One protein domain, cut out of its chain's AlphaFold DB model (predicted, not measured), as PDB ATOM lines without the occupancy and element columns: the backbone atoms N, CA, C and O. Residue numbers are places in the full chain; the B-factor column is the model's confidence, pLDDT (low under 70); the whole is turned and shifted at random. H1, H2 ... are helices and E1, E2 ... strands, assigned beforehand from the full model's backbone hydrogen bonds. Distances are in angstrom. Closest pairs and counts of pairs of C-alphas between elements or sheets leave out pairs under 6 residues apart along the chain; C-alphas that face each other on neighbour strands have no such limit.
ATOM      1  N   PHE A  39      97.100  58.414 115.801       91.75
ATOM      2  CA  PHE A  39      98.476  58.595 115.342       91.75
ATOM      3  C   PHE A  39      98.677  59.940 114.641       91.75
ATOM      4  O   PHE A  39      97.733  60.582 114.184       91.75
ATOM      5  N   CYS A  40      99.932  60.385 114.577       92.75
ATOM      6  CA  CYS A  40     100.322  61.614 113.892       92.75
ATOM      7  C   CYS A  40     101.121  61.269 112.634       92.75
ATOM      8  O   CYS A  40     102.136  60.575 112.711       92.75
ATOM      9  N   LEU A  41     100.676  61.773 111.483       92.19
ATOM     10  CA  LEU A  41     101.342  61.611 110.195       92.19
ATOM     11  C   LEU A  41     101.493  62.985 109.533       92.19
ATOM     12  O   LEU A  41     100.511  63.694 109.315       92.19
ATOM     13  N   ASN A  42     102.732  63.378 109.220       92.00
ATOM     14  CA  ASN A  42     103.073  64.681 108.627       92.00
ATOM     15  C   ASN A  42     102.509  65.891 109.404       92.00
ATOM     16  O   ASN A  42     102.020  66.849 108.808       92.00
ATOM     17  N   GLY A  43     102.537  65.832 110.740       90.19
ATOM     18  CA  GLY A  43     102.032  66.907 111.605       90.19
ATOM     19  C   GLY A  43     100.505  67.011 111.667       90.19
ATOM     20  O   GLY A  43      99.984  67.950 112.263       90.19
ATOM     21  N   LYS A  44      99.786  66.061 111.063       94.00
ATOM     22  CA  LYS A  44      98.327  65.954 111.117       94.00
ATOM     23  C   LYS A  44      97.930  64.727 111.926       94.00
ATOM     24  O   LYS A  44      98.626  63.712 111.894       94.00
ATOM     25  N   TRP A  45      96.816  64.818 112.639       94.94
ATOM     26  CA  TRP A  45      96.339  63.737 113.498       94.94
ATOM     27  C   TRP A  45      95.305  62.876 112.783       94.94
ATOM     28  O   TRP A  45      94.483  63.391 112.035       94.94
ATOM     29  N   TYR A  46      95.340  61.574 113.018       94.12
ATOM     30  CA  TYR A  46      94.434  60.595 112.426       94.12
ATOM     31  C   TYR A  46      94.048  59.563 113.479       94.12
ATOM     32  O   TYR A  46      94.752  59.407 114.483       94.12
ATOM     33  N   PHE A  47      92.966  58.831 113.238       93.81
ATOM     34  CA  PHE A  47      92.696  57.587 113.949       93.81
ATOM     35  C   PHE A  47      92.472  56.428 112.973       93.81
ATOM     36  O   PHE A  47      92.019  56.645 111.855       93.81
ATOM     37  N   GLN A  48      92.792  55.203 113.385       91.75
ATOM     38  CA  GLN A  48      92.710  53.999 112.554       91.75
ATOM     39  C   GLN A  48      91.594  53.055 113.016       91.75
ATOM     40  O   GLN A  48      91.596  52.564 114.153       91.75
ATOM     41  N   THR A  49      90.675  52.731 112.109       89.88
ATOM     42  CA  THR A  49      89.678  51.663 112.284       89.88
ATOM     43  C   THR A  49      90.200  50.351 111.688       89.88
ATOM     44  O   THR A  49      91.380  50.239 111.351       89.88
ATOM     45  N   ARG A  50      89.391  49.284 111.635       86.12
ATOM     46  CA  ARG A  50      89.830  48.044 110.957       86.12
ATOM     47  C   ARG A  50      89.831  48.221 109.440       86.12
ATOM     48  O   ARG A  50      90.518  47.478 108.745       86.12
ATOM     49  N   GLU A  51      89.029  49.158 108.967       86.88
ATOM     50  CA  GLU A  51      88.683  49.373 107.582       86.88
ATOM     51  C   GLU A  51      89.598  50.430 106.970       86.88
ATOM     52  O   GLU A  51      90.148  50.190 105.896       86.88
ATOM     53  N   LEU A  52      89.761  51.581 107.637       89.19
ATOM     54  CA  LEU A  52      90.425  52.761 107.082       89.19
ATOM     55  C   LEU A  52      91.036  53.676 108.161       89.19
ATOM     56  O   LEU A  52      90.735  53.588 109.351       89.19
ATOM     57  N   ASP A  53      91.870  54.609 107.705       92.44
ATOM     58  CA  ASP A  53      92.350  55.729 108.509       92.44
ATOM     59  C   ASP A  53      91.423  56.942 108.323       92.44
ATOM     60  O   ASP A  53      91.051  57.296 107.203       92.44
ATOM     61  N   HIS A  54      91.073  57.603 109.423       91.81
ATOM     62  CA  HIS A  54      90.179  58.756 109.467       91.81
ATOM     63  C   HIS A  54      90.938  60.012 109.898       91.81
ATOM     64  O   HIS A  54      91.788  59.971 110.788       91.81
ATOM     65  N   GLY A  55      90.617  61.140 109.267       92.06
ATOM     66  CA  GLY A  55      91.280  62.429 109.461       92.06
ATOM     67  C   GLY A  55      91.529  63.126 108.120       92.06
ATOM     68  O   GLY A  55      90.982  62.702 107.100       92.06
ATOM     69  N   PRO A  56      92.360  64.179 108.074       93.56
ATOM     70  CA  PRO A  56      93.189  64.713 109.157       93.56
ATOM     71  C   PRO A  56      92.437  65.584 110.174       93.56
ATOM     72  O   PRO A  56      91.609  66.413 109.810       93.56
ATOM     73  N   PHE A  57      92.835  65.482 111.439       93.44
ATOM     74  CA  PHE A  57      92.393  66.314 112.555       93.44
ATOM     75  C   PHE A  57      93.472  67.319 112.969       93.44
ATOM     76  O   PHE A  57      94.675  67.105 112.781       93.44
ATOM     77  N   THR A  58      93.027  68.428 113.562       92.25
ATOM     78  CA  THR A  58      93.881  69.550 113.987       92.25
ATOM     79  C   THR A  58      94.717  69.235 115.225       92.25
ATOM     80  O   THR A  58      95.804  69.785 115.387       92.25
ATOM     81  N   SER A  59      94.245  68.343 116.099       94.75
ATOM     82  CA  SER A  59      94.942  67.948 117.323       94.75
ATOM     83  C   SER A  59      94.648  66.495 117.701       94.75
ATOM     84  O   SER A  59      93.636  65.924 117.288       94.75
ATOM     85  N   ARG A  60      95.514  65.911 118.541       92.75
ATOM     86  CA  ARG A  60      95.316  64.566 119.108       92.75
ATOM     87  C   ARG A  60      93.993  64.459 119.863       92.75
ATOM     88  O   ARG A  60      93.322  63.445 119.749       92.75
ATOM     89  N   GLY A  61      93.616  65.504 120.605       93.81
ATOM     90  CA  GLY A  61      92.375  65.526 121.383       93.81
ATOM     91  C   GLY A  61      91.133  65.435 120.500       93.81
ATOM     92  O   GLY A  61      90.224  64.677 120.811       93.81
ATOM     93  N   VAL A  62      91.130  66.132 119.357       93.44
ATOM     94  CA  VAL A  62      90.031  66.049 118.382       93.44
ATOM     95  C   VAL A  62      89.971  64.656 117.753       93.44
ATOM     96  O   VAL A  62      88.899  64.068 117.691       93.44
ATOM     97  N   ALA A  63      91.115  64.095 117.353       93.94
ATOM     98  CA  ALA A  63      91.167  62.739 116.801       93.94
ATOM     99  C   ALA A  63      90.686  61.672 117.803       93.94
ATOM    100  O   ALA A  63      90.019  60.719 117.411       93.94
ATOM    101  N   ALA A  64      91.006  61.835 119.090       92.50
ATOM    102  CA  ALA A  64      90.562  60.936 120.151       92.50
ATOM    103  C   ALA A  64      89.051  61.046 120.413       92.50
ATOM    104  O   ALA A  64      88.386  60.021 120.503       92.50
ATOM    105  N   ALA A  65      88.506  62.266 120.473       94.38
ATOM    106  CA  ALA A  65      87.069  62.481 120.652       94.38
ATOM    107  C   ALA A  65      86.253  61.910 119.480       94.38
ATOM    108  O   ALA A  65      85.220  61.274 119.680       94.38
ATOM    109  N   GLU A  66      86.741  62.085 118.251       94.12
ATOM    110  CA  GLU A  66      86.118  61.516 117.052       94.12
ATOM    111  C   GLU A  66      86.188  59.985 117.023       94.12
ATOM    112  O   GLU A  66      85.218  59.335 116.637       94.12
ATOM    113  N   LEU A  67      87.293  59.395 117.489       92.62
ATOM    114  CA  LEU A  67      87.401  57.946 117.662       92.62
ATOM    115  C   LEU A  67      86.386  57.423 118.693       92.62
ATOM    116  O   LEU A  67      85.756  56.397 118.459       92.62
ATOM    117  N   GLU A  68      86.219  58.117 119.818       92.25
ATOM    118  CA  GLU A  68      85.251  57.747 120.859       92.25
ATOM    119  C   GLU A  68      83.811  57.810 120.331       92.25
ATOM    120  O   GLU A  68      83.023  56.883 120.531       92.25
ATOM    121  N   ARG A  69      83.493  58.868 119.570       93.00
ATOM    122  CA  ARG A  69      82.208  59.011 118.878       93.00
ATOM    123  C   ARG A  69      81.971  57.872 117.889       93.00
ATOM    124  O   ARG A  69      80.896  57.281 117.903       93.00
ATOM    125  N   TYR A  70      82.979  57.531 117.087       91.25
ATOM    126  CA  TYR A  70      82.898  56.428 116.130       91.25
ATOM    127  C   TYR A  70      82.603  55.087 116.817       91.25
ATOM    128  O   TYR A  70      81.767  54.326 116.338       91.25
ATOM    129  N   ILE A  71      83.264  54.795 117.944       90.12
ATOM    130  CA  ILE A  71      83.017  53.566 118.717       90.12
ATOM    131  C   ILE A  71      81.559  53.515 119.185       90.12
ATOM    132  O   ILE A  71      80.886  52.516 118.952       90.12
ATOM    133  N   ASN A  72      81.055  54.609 119.762       90.62
ATOM    134  CA  ASN A  72      79.677  54.688 120.247       90.62
ATOM    135  C   ASN A  72      78.648  54.494 119.116       90.62
ATOM    136  O   ASN A  72      77.699  53.725 119.254       90.62
ATOM    137  N   GLU A  73      78.864  55.127 117.959       89.81
ATOM    138  CA  GLU A  73      78.008  54.926 116.784       89.81
ATOM    139  C   GLU A  73      78.000  53.458 116.333       89.81
ATOM    140  O   GLU A  73      76.935  52.893 116.082       89.81
ATOM    141  N   MET A  74      79.170  52.817 116.256       87.19
ATOM    142  CA  MET A  74      79.272  51.413 115.844       87.19
ATOM    143  C   MET A  74      78.615  50.452 116.840       87.19
ATOM    144  O   MET A  74      77.956  49.503 116.405       87.19
ATOM    145  N   ASP A  75      78.749  50.710 118.140       86.44
ATOM    146  CA  ASP A  75      78.080  49.930 119.184       86.44
ATOM    147  C   ASP A  75      76.555  50.064 119.053       86.44
ATOM    148  O   ASP A  75      75.853  49.052 118.988       86.44
ATOM    149  N   PHE A  76      76.040  51.280 118.851       84.56
ATOM    150  CA  PHE A  76      74.612  51.501 118.610       84.56
ATOM    151  C   PHE A  76      74.085  50.720 117.391       84.56
ATOM    152  O   PHE A  76      73.047  50.058 117.465       84.56
ATOM    153  N   PHE A  77      74.801  50.736 116.261       79.50
ATOM    154  CA  PHE A  77      74.395  49.963 115.079       79.50
ATOM    155  C   PHE A  77      74.451  48.447 115.302       79.50
ATOM    156  O   PHE A  77      73.723  47.702 114.632       79.50
ATOM    157  N   SER A  78      75.314  47.981 116.206       76.75
ATOM    158  CA  SER A  78      75.397  46.566 116.561       76.75
ATOM    159  C   SER A  78      74.145  46.102 117.311       76.75
ATOM    160  O   SER A  78      73.613  45.034 116.994       76.75
ATOM    161  N   ASP A  79      73.598  46.952 118.181       74.38
ATOM    162  CA  ASP A  79      72.391  46.654 118.954       74.38
ATOM    163  C   ASP A  79      71.133  46.657 118.072       74.38
ATOM    164  O   ASP A  79      70.315  45.732 118.125       74.38
ATOM    165  N   VAL A  80      71.002  47.646 117.178       69.88
ATOM    166  CA  VAL A  80      69.813  47.804 116.314       69.88
ATOM    167  C   VAL A  80      69.644  46.654 115.313       69.88
ATOM    168  O   VAL A  80      68.515  46.306 114.956       69.88
ATOM    169  N   LYS A  81      70.730  45.995 114.884       59.72
ATOM    170  CA  LYS A  81      70.650  44.832 113.975       59.72
ATOM    171  C   LYS A  81      69.874  43.645 114.551       59.72
ATOM    172  O   LYS A  81      69.454  42.785 113.780       59.72
ATOM    173  N   THR A  82      69.655  43.604 115.860       57.09
ATOM    174  CA  THR A  82      68.936  42.508 116.521       57.09
ATOM    175  C   THR A  82      67.411  42.675 116.458       57.09
ATOM    176  O   THR A  82      66.687  41.701 116.626       57.09
TER     177      THR A  82
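Overview. This is residues 39 to 82 of the 103 residues of an uncharacterized protein of Gammaproteobacteria bacterium (UniProt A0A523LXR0). What would one see first? A small sheet of three strands, E1, E2 and E3, has the first part of one long helix, H1, packed over one of its faces, with the sheet's other face bare. The far part of H1 and the end after it, residues 72 to 82, stick out beyond the sheet as an arm. What are the parts and their order? The printed part has 44 residues, with three named strands and then one named helix along the chain, E1 E2 E3 H1; the sheet's order is E1 - E2 - E3, all antiparallel, and the class is mixed, helices and strands. How is the whole built in space? It is loose, with a radius of gyration of the C-alphas of 12.1 A, and its outline is a rod of 41 by 19 by 10 A, the arm adding to its length.

Along the chain. Where are the strands? E2 is residues 44 to 48, 13.3 A from first to last C-alpha, and E3 is residues 53 to 57, 11.3 A. E1 is residues 39 to 41, 6.6 A, and begins at C-alpha 39 at (98.476, 58.595, 115.342). Where is the helix? H1 is residues 60 to 80, 30.6 A long, from C-alpha 60 at (95.316, 64.566, 119.108) to C-alpha 80 at (69.813, 47.804, 116.314).

Arrangement. How do the strands pair? E1, E2 and E3 form a meander, each strand the antiparallel neighbour of the one before. E2 and E3 are a hairpin at 151 degrees, with N 54 and O 47 at 2.8 A, within hydrogen-bond range. E1 and E2 are a hairpin at 132 degrees, with N 46 and O 39 at 2.8 A, also within range. Which strands are at the edges? E1 and E3 are the edge strands and are apart, and E2 is the inner strand. Where is H1? It is on the sheet, making two layers, a helix on one face of a sheet, at a height over the sheet of 9.4 A. It lies over E2 and E3 and runs along the strands, at 25 degrees to E2 on the local plane. What are its closest pairs and its backbone? The closest C-alphas of E2 and H1 are those of Trp 45 and Arg 60, 5.8 A apart, and those of E3 and H1 are Phe 57 and Ala 63, 5.7 A apart. In H1 every O i to N i+4 pair is within hydrogen-bond range.

Size, cuts and confidence. How large is it? The two C-alphas farthest apart are those of Asn 42 and Thr 82, 41.5 A. Which part stands free? Residues 72 to 82 do, of which 72 to 80 belong to H1; the body without them spans 24 by 18 by 10 A. Are there cuts or long links? The printed part has no cut, and the three links, E1 to E2, E2 to E3 and E3 to H1, are tight. Where is confidence low? The mean pLDDT of the printed part is 88.6, and residues 80 to 82 are under 70.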